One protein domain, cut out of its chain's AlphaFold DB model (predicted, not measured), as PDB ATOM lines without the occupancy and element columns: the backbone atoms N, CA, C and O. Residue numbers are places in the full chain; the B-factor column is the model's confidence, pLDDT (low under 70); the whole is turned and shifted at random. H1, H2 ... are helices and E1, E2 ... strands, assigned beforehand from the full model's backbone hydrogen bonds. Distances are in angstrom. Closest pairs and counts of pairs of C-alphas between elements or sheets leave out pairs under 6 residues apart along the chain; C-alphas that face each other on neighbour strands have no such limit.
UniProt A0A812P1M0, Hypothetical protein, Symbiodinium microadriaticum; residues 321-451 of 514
ATOM      1  N   LYS A 321      17.073  37.508   3.016       86.69
ATOM      2  CA  LYS A 321      18.463  37.549   3.468       86.69
ATOM      3  C   LYS A 321      19.178  36.262   3.082       86.69
ATOM      4  O   LYS A 321      19.031  35.232   3.736       86.69
ATOM      5  N   VAL A 322      19.976  36.325   2.018       88.19
ATOM      6  CA  VAL A 322      20.823  35.202   1.595       88.19
ATOM      7  C   VAL A 322      22.238  35.390   2.133       88.19
ATOM      8  O   VAL A 322      22.888  36.391   1.833       88.19
ATOM      9  N   GLU A 323      22.728  34.429   2.915       89.50
ATOM     10  CA  GLU A 323      24.084  34.452   3.478       89.50
ATOM     11  C   GLU A 323      24.857  33.198   3.059       89.50
ATOM     12  O   GLU A 323      24.470  32.066   3.359       89.50
ATOM     13  N   PHE A 324      25.967  33.415   2.354       89.56
ATOM     14  CA  PHE A 324      26.887  32.362   1.945       89.56
ATOM     15  C   PHE A 324      27.973  32.199   3.002       89.56
ATOM     16  O   PHE A 324      28.660  33.164   3.341       89.56
ATOM     17  N   LEU A 325      28.123  30.982   3.520       89.25
ATOM     18  CA  LEU A 325      29.105  30.673   4.557       89.25
ATOM     19  C   LEU A 325      30.317  29.954   3.944       89.25
ATOM     20  O   LEU A 325      30.126  29.101   3.075       89.25
ATOM     21  N   PRO A 326      31.553  30.284   4.376       86.19
ATOM     22  CA  PRO A 326      32.781  29.853   3.700       86.19
ATOM     23  C   PRO A 326      33.142  28.385   3.954       86.19
ATOM     24  O   PRO A 326      34.003  27.834   3.275       86.19
ATOM     25  N   SER A 327      32.534  27.745   4.955       87.12
ATOM     26  CA  SER A 327      32.842  26.362   5.309       87.12
ATOM     27  C   SER A 327      31.631  25.620   5.872       87.12
ATOM     28  O   SER A 327      30.688  26.214   6.404       87.12
ATOM     29  N   ALA A 328      31.701  24.287   5.829       82.94
ATOM     30  CA  ALA A 328      30.712  23.420   6.463       82.94
ATOM     31  C   ALA A 328      30.654  23.608   7.991       82.94
ATOM     32  O   ALA A 328      29.562  23.569   8.555       82.94
ATOM     33  N   ALA A 329      31.797  23.859   8.645       87.31
ATOM     34  CA  ALA A 329      31.861  24.118  10.084       87.31
ATOM     35  C   ALA A 329      31.143  25.428  10.443       87.31
ATOM     36  O   ALA A 329      30.253  25.427  11.289       87.31
ATOM     37  N   SER A 330      31.422  26.509   9.706       89.56
ATOM     38  CA  SER A 330      30.747  27.803   9.872       89.56
ATOM     39  C   SER A 330      29.237  27.705   9.616       89.56
ATOM     40  O   SER A 330      28.455  28.359  10.304       89.56
ATOM     41  N   MET A 331      28.805  26.863   8.663       89.12
ATOM     42  CA  MET A 331      27.382  26.550   8.464       89.12
ATOM     43  C   MET A 331      26.786  25.895   9.712       89.12
ATOM     44  O   MET A 331      25.774  26.364  10.220       89.12
ATOM     45  N   GLN A 332      27.425  24.854  10.247       90.50
ATOM     46  CA  GLN A 332      26.942  24.128  11.426       90.50
ATOM     47  C   GLN A 332      26.887  25.016  12.678       90.50
ATOM     48  O   GLN A 332      25.870  25.021  13.366       90.50
ATOM     49  N   GLU A 333      27.918  25.820  12.939       92.69
ATOM     50  CA  GLU A 333      27.934  26.796  14.040       92.69
ATOM     51  C   GLU A 333      26.811  27.828  13.894       92.69
ATOM     52  O   GLU A 333      26.075  28.100  14.846       92.69
ATOM     53  N   ARG A 334      26.615  28.375  12.683       92.50
ATOM     54  CA  ARG A 334      25.544  29.349  12.439       92.50
ATOM     55  C   ARG A 334      24.154  28.714  12.470       92.50
ATOM     56  O   ARG A 334      23.209  29.397  12.860       92.50
ATOM     57  N   CYS A 335      24.037  27.437  12.109       94.19
ATOM     58  CA  CYS A 335      22.830  26.624  12.234       94.19
ATOM     59  C   CYS A 335      22.458  26.432  13.707       94.19
ATOM     60  O   CYS A 335      21.343  26.776  14.083       94.19
ATOM     61  N   VAL A 336      23.397  25.975  14.547       96.12
ATOM     62  CA  VAL A 336      23.203  25.857  16.004       96.12
ATOM     63  C   VAL A 336      22.765  27.197  16.587       96.12
ATOM     64  O   VAL A 336      21.723  27.270  17.233       96.12
ATOM     65  N   LYS A 337      23.500  28.273  16.279       96.25
ATOM     66  CA  LYS A 337      23.162  29.620  16.749       96.25
ATOM     67  C   LYS A 337      21.757  30.052  16.312       96.25
ATOM     68  O   LYS A 337      21.010  30.530  17.149       96.25
ATOM     69  N   LEU A 338      21.370  29.841  15.048       95.38
ATOM     70  CA  LEU A 338      20.019  30.176  14.582       95.38
ATOM     71  C   LEU A 338      18.919  29.389  15.289       95.38
ATOM     72  O   LEU A 338      17.876  29.965  15.557       95.38
ATOM     73  N   CYS A 339      19.124  28.096  15.544       96.81
ATOM     74  CA  CYS A 339      18.109  27.268  16.194       96.81
ATOM     75  C   CYS A 339      17.908  27.691  17.658       96.81
ATOM     76  O   CYS A 339      16.779  27.745  18.128       96.81
ATOM     77  N   LEU A 340      18.988  28.067  18.353       96.75
ATOM     78  CA  LEU A 340      18.920  28.649  19.699       96.75
ATOM     79  C   LEU A 340      18.327  30.075  19.703       96.75
ATOM     80  O   LEU A 340      17.690  30.466  20.672       96.75
ATOM     81  N   GLU A 341      18.504  30.835  18.616       96.06
ATOM     82  CA  GLU A 341      17.864  32.138  18.351       96.06
ATOM     83  C   GLU A 341      16.420  32.004  17.800       96.06
ATOM     84  O   GLU A 341      15.888  32.973  17.249       96.06
ATOM     85  N   SER A 342      15.792  30.820  17.864       96.88
ATOM     86  CA  SER A 342      14.429  30.601  17.354       96.88
ATOM     87  C   SER A 342      13.358  30.560  18.436       96.88
ATOM     88  O   SER A 342      13.556  29.992  19.509       96.88
ATOM     89  N   ASN A 343      12.213  31.150  18.098       96.25
ATOM     90  CA  ASN A 343      11.061  31.401  18.956       96.25
ATOM     91  C   ASN A 343       9.790  30.765  18.367       96.25
ATOM     92  O   ASN A 343       9.779  30.295  17.225       96.25
ATOM     93  N   THR A 344       8.696  30.816  19.125       97.00
ATOM     94  CA  THR A 344       7.374  30.344  18.705       97.00
ATOM     95  C   THR A 344       6.959  30.938  17.359       97.00
ATOM     96  O   THR A 344       6.985  32.156  17.178       97.00
ATOM     97  N   GLY A 345       6.548  30.082  16.420       95.06
ATOM     98  CA  GLY A 345       6.110  30.496  15.081       95.06
ATOM     99  C   GLY A 345       7.228  30.670  14.044       95.06
ATOM    100  O   GLY A 345       6.929  30.947  12.883       95.06
ATOM    101  N   ASP A 346       8.498  30.471  14.413       97.06
ATOM    102  CA  ASP A 346       9.569  30.286  13.428       97.06
ATOM    103  C   ASP A 346       9.381  28.981  12.650       97.06
ATOM    104  O   ASP A 346       8.993  27.962  13.218       97.06
ATOM    105  N   VAL A 347       9.750  28.977  11.367       97.31
ATOM    106  CA  VAL A 347       9.840  27.746  10.565       97.31
ATOM    107  C   VAL A 347      11.293  27.519  10.151       97.31
ATOM    108  O   VAL A 347      11.919  28.378   9.524       97.31
ATOM    109  N   LEU A 348      11.842  26.356  10.509       97.62
ATOM    110  CA  LEU A 348      13.228  25.958  10.262       97.62
ATOM    111  C   LEU A 348      13.285  24.724   9.364       97.62
ATOM    112  O   LEU A 348      12.917  23.629   9.789       97.62
ATOM    113  N   TRP A 349      13.792  24.871   8.140       97.00
ATOM    114  CA  TRP A 349      14.029  23.735   7.242       97.00
ATOM    115  C   TRP A 349      15.534  23.525   7.055       97.00
ATOM    116  O   TRP A 349      16.200  24.311   6.377       97.00
ATOM    117  N   LEU A 350      16.078  22.462   7.656       95.88
ATOM    118  CA  LEU A 350      17.469  22.052   7.459       95.88
ATOM    119  C   LEU A 350      17.542  20.970   6.381       95.88
ATOM    120  O   LEU A 350      16.901  19.928   6.494       95.88
ATOM    121  N   ILE A 351      18.375  21.196   5.368       93.81
ATOM    122  CA  ILE A 351      18.633  20.247   4.285       93.81
ATOM    123  C   ILE A 351      20.090  19.786   4.370       93.81
ATOM    124  O   ILE A 351      21.015  20.605   4.299       93.81
ATOM    125  N   ALA A 352      20.306  18.475   4.514       91.75
ATOM    126  CA  ALA A 352      21.635  17.900   4.696       91.75
ATOM    127  C   ALA A 352      21.857  16.599   3.905       91.75
ATOM    128  O   ALA A 352      21.170  15.599   4.097       91.75
ATOM    129  N   PHE A 353      22.921  16.580   3.093       88.88
ATOM    130  CA  PHE A 353      23.454  15.349   2.489       88.88
ATOM    131  C   PHE A 353      23.921  14.326   3.538       88.88
ATOM    132  O   PHE A 353      23.738  13.127   3.388       88.88
ATOM    133  N   SER A 354      24.586  14.816   4.584       85.75
ATOM    134  CA  SER A 354      25.259  14.028   5.615       85.75
ATOM    135  C   SER A 354      24.997  14.691   6.963       85.75
ATOM    136  O   SER A 354      25.316  15.876   7.112       85.75
ATOM    137  N   PHE A 355      24.427  13.954   7.914       85.50
ATOM    138  CA  PHE A 355      23.988  14.499   9.198       85.50
ATOM    139  C   PHE A 355      24.441  13.600  10.354       85.50
ATOM    140  O   PHE A 355      23.867  12.545  10.609       85.50
ATOM    141  N   ASP A 356      25.534  14.006  10.995       87.50
ATOM    142  CA  ASP A 356      26.293  13.246  11.996       87.50
ATOM    143  C   ASP A 356      26.609  14.047  13.277       87.50
ATOM    144  O   ASP A 356      27.057  13.477  14.273       87.50
ATOM    145  N   ARG A 357      26.343  15.361  13.291       89.75
ATOM    146  CA  ARG A 357      26.593  16.231  14.449       89.75
ATOM    147  C   ARG A 357      25.421  16.283  15.427       89.75
ATOM    148  O   ARG A 357      24.322  16.755  15.116       89.75
ATOM    149  N   ARG A 358      25.693  15.849  16.659       91.44
ATOM    150  CA  ARG A 358      24.722  15.821  17.762       91.44
ATOM    151  C   ARG A 358      24.350  17.221  18.232       91.44
ATOM    152  O   ARG A 358      23.198  17.440  18.581       91.44
ATOM    153  N   GLU A 359      25.275  18.173  18.161       94.75
ATOM    154  CA  GLU A 359      25.076  19.567  18.570       94.75
ATOM    155  C   GLU A 359      23.999  20.243  17.713       94.75
ATOM    156  O   GLU A 359      23.136  20.949  18.226       94.75
ATOM    157  N   VAL A 360      23.992  19.966  16.401       94.88
ATOM    158  CA  VAL A 360      22.952  20.466  15.487       94.88
ATOM    159  C   VAL A 360      21.602  19.820  15.806       94.88
ATOM    160  O   VAL A 360      20.586  20.503  15.826       94.88
ATOM    161  N   THR A 361      21.589  18.524  16.125       95.38
ATOM    162  CA  THR A 361      20.364  17.794  16.503       95.38
ATOM    163  C   THR A 361      19.770  18.321  17.813       95.38
ATOM    164  O   THR A 361      18.563  18.530  17.905       95.38
ATOM    165  N   GLN A 362      20.614  18.597  18.810       96.62
ATOM    166  CA  GLN A 362      20.221  19.218  20.077       96.62
ATOM    167  C   GLN A 362      19.693  20.642  19.871       96.62
ATOM    168  O   GLN A 362      18.675  21.001  20.451       96.62
ATOM    169  N   ALA A 363      20.334  21.438  19.010       97.56
ATOM    170  CA  ALA A 363      19.882  22.793  18.714       97.56
ATOM    171  C   ALA A 363      18.525  22.807  17.982       97.56
ATOM    172  O   ALA A 363      17.657  23.602  18.333       97.56
ATOM    173  N   LEU A 364      18.305  21.896  17.025       97.56
ATOM    174  CA  LEU A 364      16.996  21.703  16.382       97.56
ATOM    175  C   LEU A 364      15.925  21.266  17.393       97.56
ATOM    176  O   LEU A 364      14.807  21.768  17.345       97.56
ATOM    177  N   SER A 365      16.270  20.381  18.336       97.81
ATOM    178  CA  SER A 365      15.362  19.993  19.424       97.81
ATOM    179  C   SER A 365      15.013  21.183  20.317       97.81
ATOM    180  O   SER A 365      13.850  21.335  20.668       97.81
ATOM    181  N   ALA A 366      15.980  22.042  20.654       98.00
ATOM    182  CA  ALA A 366      15.724  23.252  21.431       98.00
ATOM    183  C   ALA A 366      14.789  24.218  20.685       98.00
ATOM    184  O   ALA A 366      13.837  24.715  21.276       98.00
ATOM    185  N   ALA A 367      14.981  24.412  19.374       98.06
ATOM    186  CA  ALA A 367      14.061  25.203  18.554       98.06
ATOM    187  C   ALA A 367      12.636  24.617  18.539       98.06
ATOM    188  O   ALA A 367      11.664  25.357  18.671       98.06
ATOM    189  N   GLN A 368      12.510  23.290  18.428       97.88
ATOM    190  CA  GLN A 368      11.223  22.592  18.479       97.88
ATOM    191  C   GLN A 368      10.537  22.763  19.847       97.88
ATOM    192  O   GLN A 368       9.329  22.995  19.900       97.88
ATOM    193  N   THR A 369      11.297  22.711  20.949       97.94
ATOM    194  CA  THR A 369      10.811  23.003  22.313       97.94
ATOM    195  C   THR A 369      10.411  24.472  22.491       97.94
ATOM    196  O   THR A 369       9.430  24.748  23.174       97.94
ATOM    197  N   ASN A 370      11.097  25.405  21.825       97.69
ATOM    198  CA  ASN A 370      10.736  26.826  21.781       97.69
ATOM    199  C   ASN A 370       9.502  27.122  20.900       97.69
ATOM    200  O   ASN A 370       9.156  28.286  20.721       97.69
ATOM    201  N   GLY A 371       8.843  26.108  20.324       97.25
ATOM    202  CA  GLY A 371       7.638  26.280  19.508       97.25
ATOM    203  C   GLY A 371       7.887  26.659  18.042       97.25
ATOM    204  O   GLY A 371       6.972  27.162  17.388       97.25
ATOM    205  N   ALA A 372       9.096  26.436  17.516       97.81
ATOM    206  CA  ALA A 372       9.361  26.523  16.080       97.81
ATOM    207  C   ALA A 372       8.903  25.242  15.349       97.81
ATOM    208  O   ALA A 372       9.020  24.137  15.880       97.81
ATOM    209  N   GLU A 373       8.431  25.360  14.106       97.75
ATOM    210  CA  GLU A 373       8.192  24.212  13.222       97.75
ATOM    211  C   GLU A 373       9.520  23.770  12.592       97.75
ATOM    212  O   GLU A 373      10.112  24.509  11.800       97.75
ATOM    213  N   VAL A 374       9.995  22.563  12.916       98.25
ATOM    214  CA  VAL A 374      11.281  22.056  12.416       98.25
ATOM    215  C   VAL A 374      11.095  20.905  11.421       98.25
ATOM    216  O   VAL A 374      10.575  19.838  11.756       98.25
ATOM    217  N   LEU A 375      11.603  21.101  10.200       97.81
ATOM    218  CA  LEU A 375      11.704  20.089   9.145       97.81
ATOM    219  C   LEU A 375      13.179  19.754   8.881       97.81
ATOM    220  O   LEU A 375      13.979  20.620   8.526       97.81
ATOM    221  N   LEU A 376      13.530  18.476   9.002       96.81
ATOM    222  CA  LEU A 376      14.853  17.945   8.693       96.81
ATOM    223  C   LEU A 376      14.781  17.081   7.429       96.81
ATOM    224  O   LEU A 376      14.262  15.965   7.462       96.81
ATOM    225  N   VAL A 377      15.316  17.585   6.317       95.50
ATOM    226  CA  VAL A 377      15.383  16.865   5.038       95.50
ATOM    227  C   VAL A 377      16.760  16.225   4.882       95.50
ATOM    228  O   VAL A 377      17.780  16.918   4.821       95.50
ATOM    229  N   LEU A 378      16.786  14.896   4.792       94.00
ATOM    230  CA  LEU A 378      18.002  14.098   4.656       94.00
ATOM    231  C   LEU A 378      18.021  13.338   3.326       94.00
ATOM    232  O   LEU A 378      16.985  12.897   2.820       94.00
ATOM    233  N   ASP A 379      19.217  13.124   2.779       92.31
ATOM    234  CA  ASP A 379      19.388  12.227   1.636       92.31
ATOM    235  C   ASP A 379      19.097  10.774   2.055       92.31
ATOM    236  O   ASP A 379      19.713  10.228   2.975       92.31
ATOM    237  N   GLN A 380      18.130  10.137   1.389       92.19
ATOM    238  CA  GLN A 380      17.667   8.787   1.711       92.19
ATOM    239  C   GLN A 380      18.772   7.750   1.526       92.19
ATOM    240  O   GLN A 380      18.883   6.829   2.336       92.19
ATOM    241  N   LYS A 381      19.580   7.866   0.465       88.56
ATOM    242  CA  LYS A 381      20.635   6.892   0.179       88.56
ATOM    243  C   LYS A 381      21.722   7.005   1.235       88.56
ATOM    244  O   LYS A 381      22.090   5.997   1.833       88.56
ATOM    245  N   GLN A 382      22.183   8.222   1.506       89.56
ATOM    246  CA  GLN A 382      23.232   8.460   2.487       89.56
ATOM    247  C   GLN A 382      22.771   8.120   3.913       89.56
ATOM    248  O   GLN A 382      23.529   7.501   4.653       89.56
ATOM    249  N   THR A 383      21.510   8.390   4.268       92.12
ATOM    250  CA  THR A 383      20.959   7.983   5.570       92.12
ATOM    251  C   THR A 383      20.829   6.459   5.665       92.12
ATOM    252  O   THR A 383      21.386   5.851   6.572       92.12
ATOM    253  N   LEU A 384      20.143   5.793   4.726       91.31
ATOM    254  CA  LEU A 384      19.826   4.359   4.845       91.31
ATOM    255  C   LEU A 384      20.991   3.413   4.510       91.31
ATOM    256  O   LEU A 384      20.982   2.270   4.972       91.31
ATOM    257  N   GLN A 385      21.964   3.844   3.704       89.69
ATOM    258  CA  GLN A 385      23.111   3.026   3.268       89.69
ATOM    259  C   GLN A 385      24.457   3.514   3.825       89.69
ATOM    260  O   GLN A 385      25.437   2.778   3.753       89.69
ATOM    261  N   GLY A 386      24.520   4.734   4.365       87.69
ATOM    262  CA  GLY A 386      25.716   5.282   4.999       87.69
ATOM    263  C   GLY A 386      25.910   4.826   6.453       87.69
ATOM    264  O   GLY A 386      25.325   3.828   6.885       87.69
ATOM    265  N   PRO A 387      26.750   5.545   7.224       91.31
ATOM    266  CA  PRO A 387      27.105   5.170   8.590       91.31
ATOM    267  C   PRO A 387      25.888   5.036   9.512       91.31
ATOM    268  O   PRO A 387      25.002   5.891   9.512       91.31
ATOM    269  N   ALA A 388      25.887   4.010  10.368       92.38
ATOM    270  CA  ALA A 388      24.793   3.737  11.307       92.38
ATOM    271  C   ALA A 388      24.471   4.920  12.245       92.38
ATOM    272  O   ALA A 388      23.317   5.100  12.632       92.38
ATOM    273  N   GLU A 389      25.457   5.769  12.559       92.62
ATOM    274  CA  GLU A 389      25.253   6.986  13.361       92.62
ATOM    275  C   GLU A 389      24.273   7.970  12.694       92.62
ATOM    276  O   GLU A 389      23.489   8.599  13.398       92.62
ATOM    277  N   GLN A 390      24.218   8.044  11.356       92.00
ATOM    278  CA  GLN A 390      23.262   8.917  10.654       92.00
ATOM    279  C   GLN A 390      21.817   8.413  10.797       92.00
ATOM    280  O   GLN A 390      20.904   9.207  11.001       92.00
ATOM    281  N   GLN A 391      21.602   7.090  10.772       94.19
ATOM    282  CA  GLN A 391      20.287   6.481  11.042       94.19
ATOM    283  C   GLN A 391      19.873   6.720  12.493       94.19
ATOM    284  O   GLN A 391      18.735   7.099  12.760       94.19
ATOM    285  N   ARG A 392      20.816   6.551  13.428       95.00
ATOM    286  CA  ARG A 392      20.583   6.765  14.859       95.00
ATOM    287  C   ARG A 392      20.226   8.218  15.169       95.00
ATOM    288  O   ARG A 392      19.302   8.454  15.937       95.00
ATOM    289  N   ILE A 393      20.902   9.177  14.539       94.00
ATOM    290  CA  ILE A 393      20.618  10.609  14.691       94.00
ATOM    291  C   ILE A 393      19.307  11.006  13.996       94.00
ATOM    292  O   ILE A 393      18.540  11.775  14.569       94.00
ATOM    293  N   ALA A 394      18.987  10.456  12.819       94.88
ATOM    294  CA  ALA A 394      17.696  10.688  12.164       94.88
ATOM    295  C   ALA A 394      16.518  10.172  13.017       94.88
ATOM    296  O   ALA A 394      15.527  10.878  13.197       94.88
ATOM    297  N   LEU A 395      16.652   8.977  13.604       95.88
ATOM    298  CA  LEU A 395      15.696   8.442  14.580       95.88
ATOM    299  C   LEU A 395      15.623   9.297  15.851       95.88
ATOM    300  O   LEU A 395      14.532   9.550  16.356       95.88
ATOM    301  N   GLN A 396      16.764   9.775  16.356       95.88
ATOM    302  CA  GLN A 396      16.808  10.644  17.530       95.88
ATOM    303  C   GLN A 396      16.090  11.979  17.270       95.88
ATOM    304  O   GLN A 396      15.284  12.400  18.096       95.88
ATOM    305  N   ALA A 397      16.310  12.607  16.112       96.38
ATOM    306  CA  ALA A 397      15.596  13.817  15.710       96.38
ATOM    307  C   ALA A 397      14.077  13.579  15.658       96.38
ATOM    308  O   ALA A 397      13.319  14.339  16.257       96.38
ATOM    309  N   ALA A 398      13.637  12.476  15.040       97.00
ATOM    310  CA  ALA A 398      12.225  12.093  15.021       97.00
ATOM    311  C   ALA A 398      11.651  11.862  16.436       97.00
ATOM    312  O   ALA A 398      10.519  12.253  16.707       97.00
ATOM    313  N   SER A 399      12.436  11.302  17.367       96.62
ATOM    314  CA  SER A 399      12.016  11.124  18.769       96.62
ATOM    315  C   SER A 399      11.858  12.437  19.550       96.62
ATOM    316  O   SER A 399      11.140  12.465  20.544       96.62
ATOM    317  N   PHE A 400      12.465  13.533  19.079       95.81
ATOM    318  CA  PHE A 400      12.252  14.890  19.599       95.81
ATOM    319  C   PHE A 400      11.054  15.610  18.950       95.81
ATOM    320  O   PHE A 400      10.885  16.812  19.137       95.81
ATOM    321  N   GLY A 401      10.236  14.908  18.156       96.44
ATOM    322  CA  GLY A 401       9.094  15.490  17.444       96.44
ATOM    323  C   GLY A 401       9.465  16.289  16.190       96.44
ATOM    324  O   GLY A 401       8.577  16.828  15.536       96.44
ATOM    325  N   ILE A 402      10.750  16.345  15.814       97.88
ATOM    326  CA  ILE A 402      11.192  17.001  14.578       97.88
ATOM    327  C   ILE A 402      10.673  16.196  13.384       97.88
ATOM    328  O   ILE A 402      10.855  14.977  13.309       97.88
ATOM    329  N   LYS A 403      10.080  16.873  12.400       97.88
ATOM    330  CA  LYS A 403       9.611  16.224  11.174       97.88
ATOM    331  C   LYS A 403      10.815  15.832  10.316       97.88
ATOM    332  O   LYS A 403      11.448  16.686   9.706       97.88
ATOM    333  N   VAL A 404      11.143  14.541  10.260       96.94
ATOM    334  CA  VAL A 404      12.254  14.026   9.439       96.94
ATOM    335  C   VAL A 404      11.725  13.487   8.113       96.94
ATOM    336  O   VAL A 404      10.894  12.580   8.091       96.94
ATOM    337  N   GLN A 405      12.237  14.012   6.999       96.12
ATOM    338  CA  GLN A 405      11.903  13.567   5.649       96.12
ATOM    339  C   GLN A 405      13.143  13.001   4.956       96.12
ATOM    340  O   GLN A 405      14.130  13.705   4.748       96.12
ATOM    341  N   LEU A 406      13.079  11.731   4.549       94.31
ATOM    342  CA  LEU A 406      14.056  11.161   3.624       94.31
ATOM    343  C   LEU A 406      13.626  11.459   2.189       94.31
ATOM    344  O   LEU A 406      12.487  11.182   1.813       94.31
ATOM    345  N   ALA A 407      14.538  11.974   1.373       92.50
ATOM    346  CA  ALA A 407      14.290  12.214  -0.045       92.50
ATOM    347  C   ALA A 407      15.212  11.337  -0.915       92.50
ATOM    348  O   ALA A 407      16.379  11.138  -0.583       92.50
ATOM    349  N   SER A 408      14.697  10.781  -2.020       87.25
ATOM    350  CA  SER A 408      15.461   9.839  -2.870       87.25
ATOM    351  C   SER A 408      16.366  10.518  -3.900       87.25
ATOM    352  O   SER A 408      17.395   9.963  -4.286       87.25
ATOM    353  N   GLY A 409      15.976  11.721  -4.323       79.81
ATOM    354  CA  GLY A 409      16.728  12.559  -5.243       79.81
ATOM    355  C   GLY A 409      16.566  12.175  -6.706       79.81
ATOM    356  O   GLY A 409      16.335  11.012  -7.071       79.81
ATOM    357  N   ASP A 410      16.754  13.176  -7.556       82.06
ATOM    358  CA  ASP A 410      16.802  12.967  -8.992       82.06
ATOM    359  C   ASP A 410      18.155  12.360  -9.401       82.06
ATOM    360  O   ASP A 410      19.180  12.586  -8.743       82.06
ATOM    361  N   PRO A 411      18.191  11.536 -10.462       77.06
ATOM    362  CA  PRO A 411      19.431  10.986 -10.992       77.06
ATOM    363  C   PRO A 411      20.292  12.096 -11.616       77.06
ATOM    364  O   PRO A 411      20.078  12.491 -12.757       77.06
ATOM    365  N   ILE A 412      21.317  12.543 -10.885       77.06
ATOM    366  CA  ILE A 412      22.277  13.578 -11.316       77.06
ATOM    367  C   ILE A 412      23.368  13.042 -12.260       77.06
ATOM    368  O   ILE A 412      24.301  13.762 -12.623       77.06
ATOM    369  N   SER A 413      23.293  11.768 -12.660       77.06
ATOM    370  CA  SER A 413      24.268  11.138 -13.558       77.06
ATOM    371  C   SER A 413      24.390  11.874 -14.894       77.06
ATOM    372  O   SER A 413      25.496  12.020 -15.404       77.06
ATOM    373  N   ASN A 414      23.282  12.403 -15.421       79.19
ATOM    374  CA  ASN A 414      23.272  13.145 -16.683       79.19
ATOM    375  C   ASN A 414      24.060  14.462 -16.569       79.19
ATOM    376  O   ASN A 414      24.763  14.856 -17.495       79.19
ATOM    377  N   GLU A 415      23.971  15.142 -15.428       81.81
ATOM    378  CA  GLU A 415      24.643  16.412 -15.142       81.81
ATOM    379  C   GLU A 415      26.137  16.193 -14.892       81.81
ATOM    380  O   GLU A 415      26.963  16.975 -15.363       81.81
ATOM    381  N   HIS A 416      26.496  15.092 -14.225       77.69
ATOM    382  CA  HIS A 416      27.885  14.658 -14.085       77.69
ATOM    383  C   HIS A 416      28.516  14.301 -15.441       77.69
ATOM    384  O   HIS A 416      29.610  14.787 -15.736       77.69
ATOM    385  N   GLU A 417      27.813  13.548 -16.295       81.75
ATOM    386  CA  GLU A 417      28.274  13.231 -17.654       81.75
ATOM    387  C   GLU A 417      28.436  14.500 -18.512       81.75
ATOM    388  O   GLU A 417      29.492  14.690 -19.117       81.75
ATOM    389  N   LYS A 418      27.461  15.426 -18.492       83.81
ATOM    390  CA  LYS A 418      27.566  16.751 -19.149       83.81
ATOM    391  C   LYS A 418      28.762  17.569 -18.643       83.81
ATOM    392  O   LYS A 418      29.355  18.318 -19.413       83.81
ATOM    393  N   ALA A 419      29.127  17.428 -17.369       81.44
ATOM    394  CA  ALA A 419      30.282  18.090 -16.759       81.44
ATOM    395  C   ALA A 419      31.626  17.373 -17.020       81.44
ATOM    396  O   ALA A 419      32.630  17.728 -16.400       81.44
ATOM    397  N   GLY A 420      31.663  16.345 -17.878       84.56
ATOM    398  CA  GLY A 420      32.871  15.563 -18.169       84.56
ATOM    399  C   GLY A 420      33.333  14.660 -17.017       84.56
ATOM    400  O   GLY A 420      34.389  14.033 -17.106       84.56
ATOM    401  N   ARG A 421      32.550  14.554 -15.936       74.38
ATOM    402  CA  ARG A 421      32.804  13.634 -14.822       74.38
ATOM    403  C   ARG A 421      32.232  12.279 -15.227       74.38
ATOM    404  O   ARG A 421      31.042  12.037 -15.059       74.38
ATOM    405  N   GLY A 422      33.082  11.460 -15.848       70.50
ATOM    406  CA  GLY A 422      32.681  10.287 -16.630       70.50
ATOM    407  C   GLY A 422      31.791   9.254 -15.922       70.50
ATOM    408  O   GLY A 422      31.593   9.275 -14.706       70.50
ATOM    409  N   LYS A 423      31.304   8.289 -16.715       69.94
ATOM    410  CA  LYS A 423      30.252   7.300 -16.385       69.94
ATOM    411  C   LYS A 423      30.423   6.482 -15.090       69.94
ATOM    412  O   LYS A 423      29.477   5.816 -14.676       69.94
ATOM    413  N   MET A 424      31.571   6.548 -14.414       61.19
ATOM    414  CA  MET A 424      31.757   5.986 -13.064       61.19
ATOM    415  C   MET A 424      30.835   6.624 -12.007       61.19
ATOM    416  O   MET A 424      30.626   6.023 -10.961       61.19
ATOM    417  N   MET A 425      30.243   7.794 -12.282       64.56
ATOM    418  CA  MET A 425      29.229   8.438 -11.425       64.56
ATOM    419  C   MET A 425      27.779   8.022 -11.763       64.56
ATOM    420  O   MET A 425      26.820   8.640 -11.292       64.56
ATOM    421  N   SER A 426      27.585   6.987 -12.589       61.59
ATOM    422  CA  SER A 426      26.254   6.446 -12.891       61.59
ATOM    423  C   SER A 426      25.597   5.845 -11.637       61.59
ATOM    424  O   SER A 426      26.236   5.188 -10.819       61.59
ATOM    425  N   GLY A 427      24.302   6.115 -11.444       66.62
ATOM    426  CA  GLY A 427      23.579   5.711 -10.229       66.62
ATOM    427  C   GLY A 427      23.762   6.636  -9.015       66.62
ATOM    428  O   GLY A 427      23.258   6.320  -7.930       66.62
ATOM    429  N   LEU A 428      24.418   7.794  -9.170       65.31
ATOM    430  CA  LEU A 428      24.198   8.911  -8.254       65.31
ATOM    431  C   LEU A 428      22.799   9.492  -8.490       65.31
ATOM    432  O   LEU A 428      22.538  10.161  -9.488       65.31
ATOM    433  N   ARG A 429      21.907   9.229  -7.536       69.69
ATOM    434  CA  ARG A 429      20.766  10.097  -7.253       69.69
ATOM    435  C   ARG A 429      21.216  11.088  -6.196       69.69
ATOM    436  O   ARG A 429      21.892  10.686  -5.251       69.69
ATOM    437  N   GLY A 430      20.888  12.355  -6.387       58.75
ATOM    438  CA  GLY A 430      21.171  13.394  -5.414       58.75
ATOM    439  C   GLY A 430      19.911  14.196  -5.188       58.75
ATOM    440  O   GLY A 430      19.431  14.845  -6.111       58.75
ATOM    441  N   VAL A 431      19.385  14.182  -3.962       58.03
ATOM    442  CA  VAL A 431      18.425  15.223  -3.569       58.03
ATOM    443  C   VAL A 431      19.190  16.528  -3.482       58.03
ATOM    444  O   VAL A 431      18.836  17.535  -4.079       58.03
ATOM    445  N   CYS A 432      20.254  16.485  -2.682       60.97
ATOM    446  CA  CYS A 432      20.919  17.651  -2.154       60.97
ATOM    447  C   CYS A 432      22.345  17.276  -1.752       60.97
ATOM    448  O   CYS A 432      22.603  16.915  -0.611       60.97
ATOM    449  N   HIS A 433      23.298  17.472  -2.667       71.62
ATOM    450  CA  HIS A 433      24.645  17.884  -2.246       71.62
ATOM    451  C   HIS A 433      24.634  19.295  -1.625       71.62
ATOM    452  O   HIS A 433      25.596  19.688  -0.965       71.62
ATOM    453  N   VAL A 434      23.528  20.028  -1.802       77.00
ATOM    454  CA  VAL A 434      23.182  21.240  -1.061       77.00
ATOM    455  C   VAL A 434      23.206  20.962   0.442       77.00
ATOM    456  O   VAL A 434      22.610  20.001   0.926       77.00
ATOM    457  N   LYS A 435      23.889  21.834   1.182       88.25
ATOM    458  CA  LYS A 435      23.835  21.904   2.642       88.25
ATOM    459  C   LYS A 435      23.374  23.309   2.995       88.25
ATOM    460  O   LYS A 435      24.096  24.271   2.715       88.25
ATOM    461  N   GLY A 436      22.174  23.429   3.547       91.75
ATOM    462  CA  GLY A 436      21.560  24.729   3.775       91.75
ATOM    463  C   GLY A 436      20.476  24.705   4.837       91.75
ATOM    464  O   GLY A 436      19.811  23.691   5.035       91.75
ATOM    465  N   LEU A 437      20.322  25.844   5.504       94.19
ATOM    466  CA  LEU A 437      19.276  26.099   6.485       94.19
ATOM    467  C   LEU A 437      18.413  27.252   5.974       94.19
ATOM    468  O   LEU A 437      18.926  28.335   5.676       94.19
ATOM    469  N   LEU A 438      17.110  27.012   5.905       95.19
ATOM    470  CA  LEU A 438      16.091  28.034   5.736       95.19
ATOM    471  C   LEU A 438      15.529  28.375   7.120       95.19
ATOM    472  O   LEU A 438      15.115  27.471   7.844       95.19
ATOM    473  N   LYS A 439      15.502  29.661   7.479       95.25
ATOM    474  CA  LYS A 439      14.706  30.187   8.593       95.25
ATOM    475  C   LYS A 439      13.698  31.186   8.041       95.25
ATOM    476  O   LYS A 439      14.088  32.145   7.376       95.25
ATOM    477  N   TRP A 440      12.430  30.965   8.348       94.69
ATOM    478  CA  TRP A 440      11.334  31.891   8.092       94.69
ATOM    479  C   TRP A 440      10.839  32.441   9.436       94.69
ATOM    480  O   TRP A 440      10.523  31.652  10.325       94.69
ATOM    481  N   HIS A 441      10.769  33.768   9.573       92.25
ATOM    482  CA  HIS A 441      10.239  34.459  10.756       92.25
ATOM    483  C   HIS A 441       9.295  35.585  10.322       92.25
ATOM    484  O   HIS A 441       9.747  36.574   9.746       92.25
ATOM    485  N   GLY A 442       7.990  35.454  10.580       89.69
ATOM    486  CA  GLY A 442       6.996  36.456  10.172       89.69
ATOM    487  C   GLY A 442       6.972  36.667   8.653       89.69
ATOM    488  O   GLY A 442       6.457  35.821   7.924       89.69
ATOM    489  N   GLU A 443       7.553  37.774   8.181       82.44
ATOM    490  CA  GLU A 443       7.751  38.086   6.754       82.44
ATOM    491  C   GLU A 443       9.226  38.028   6.293       82.44
ATOM    492  O   GLU A 443       9.501  38.191   5.102       82.44
ATOM    493  N   GLU A 444      10.195  37.811   7.193       84.62
ATOM    494  CA  GLU A 444      11.618  37.712   6.835       84.62
ATOM    495  C   GLU A 444      11.998  36.267   6.483       84.62
ATOM    496  O   GLU A 444      11.794  35.331   7.264       84.62
ATOM    497  N   LEU A 445      12.627  36.092   5.316       84.25
ATOM    498  CA  LEU A 445      13.171  34.811   4.876       84.25
ATOM    499  C   LEU A 445      14.698  34.857   4.856       84.25
ATOM    500  O   LEU A 445      15.310  35.475   3.982       84.25
ATOM    501  N   THR A 446      15.324  34.133   5.782       85.50
ATOM    502  CA  THR A 446      16.772  33.913   5.798       85.50
ATOM    503  C   THR A 446      17.108  32.560   5.171       85.50
ATOM    504  O   THR A 446      16.795  31.509   5.729       85.50
ATOM    505  N   LEU A 447      17.814  32.573   4.040       84.75
ATOM    506  CA  LEU A 447      18.377  31.377   3.405       84.75
ATOM    507  C   LEU A 447      19.897  31.368   3.591       84.75
ATOM    508  O   LEU A 447      20.590  32.286   3.149       84.75
ATOM    509  N   ARG A 448      20.440  30.312   4.200       80.50
ATOM    510  CA  ARG A 448      21.892  30.117   4.307       80.50
ATOM    511  C   ARG A 448      22.345  28.893   3.535       80.50
ATOM    512  O   ARG A 448      21.795  27.808   3.705       80.50
ATOM    513  N   LEU A 449      23.375  29.075   2.714       83.56
ATOM    514  CA  LEU A 449      23.953  28.035   1.868       83.56
ATOM    515  C   LEU A 449      25.453  27.918   2.142       83.56
ATOM    516  O   LEU A 449      26.181  28.912   2.127       83.56
ATOM    517  N   ASN A 450      25.922  26.689   2.353       79.94
ATOM    518  CA  ASN A 450      27.345  26.384   2.278       79.94
ATOM    519  C   ASN A 450      27.737  26.249   0.802       79.94
ATOM    520  O   ASN A 450      27.223  25.368   0.111       79.94
ATOM    521  N   VAL A 451      28.652  27.094   0.333       72.31
ATOM    522  CA  VAL A 451      29.289  26.929  -0.977       72.31
ATOM    523  C   VAL A 451      30.669  26.339  -0.707       72.31
ATOM    524  O   VAL A 451      31.524  27.066  -0.205       72.31
TER     525      VAL A 451
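What this domain is: This is residues 321 to 451 of the 514 residues of the protein "Hypothetical protein" of Symbiodinium microadriaticum (UniProt A0A812P1M0). A twisted sheet of six strands forms a wall with H1, H2 and H4 side by side over one face, the short H3 next to H4, and no named helix on the other face. H5 and the loop of residues 419 to 428 form an arm that reaches away from this body and adds to its length. The printed part has 131 residues with five named helices and six named strands, in the order E1 H1 E2 H2 E3 H3 H4 E4 H5 E5 E6; the sheet, E1 E6 E5 E2 E3 E4, is mixed, and so is the class, helices and strands. The whole is compact, with a radius of gyration of the C-alphas of 15.4 A and spans of 47 by 32 by 23 A.

Where its parts are: E1, residues 321 to 325, begins at C-alpha 321 (18.463, 37.549, 3.468). H1 is residues 328 to 340, 18.5 A from first to last C-alpha; E2 is 347 to 352, 16.4 A; H2 is 358 to 369, 16.3 A; E3 is 373 to 379, 20.1 A. H3, residues 380 to 385, is followed by H4, 388 to 399, 16.5 A, and E4, 403 to 407. H5 is residues 413 to 418, E5 is 436 to 441, 16.5 A, and E6 is 444 to 450, 19.9 A, ending at C-alpha 450 (27.345, 26.384, 2.278).

How they stand to each other: E1 and E6 are parallel, with N 321 and O 445 2.9 A apart, within hydrogen-bond range. E6 and E5 form a hairpin, with N 446 and O 439 at 2.8 A. E5 is antiparallel to E2, with N 349 and O 438 at 2.9 A. E2 and E3 are parallel, with N 348 and O 373 at 2.8 A, as are E3 and E4, with N 376 and O 403 at 2.8 A. E2, H2, E3 and E3, H3 H4, E4 are strand-helix-strand units, parallel neighbour strands joined through helices; E1, H1, E2 is a split one, with E6 and E5 between its strands. The three crossovers are right-handed. H1, at a height over the sheet of 8.6 A, touches H2 at a shallow tilt of 25 degrees, closest at the C-alphas of Cys 339 and Ala 367, 5.1 A. H4 touches H2 with residues 393 to 397 alone, closest at the C-alphas of Thr 361 and Ala 397, 6.3 A. H3 touches H4 at a steep tilt of 52 degrees, closest at the C-alphas of Thr 383 and Gln 390, 5.7 A. H5 is not on the sheet. In all five helices every O i to N i+4 pair is within hydrogen-bond range.

The domain as a whole: The C-alphas farthest apart, of Thr 344 and Gly 422, are 47.9 A apart. The printed part has no cut. The link from H5 to E5 is long, 17 residues; in it, residues 429 to 430 pair antiparallel with 410 to 411. Residues 423 to 432 have pLDDT under 70; the mean of the printed part is 88.7.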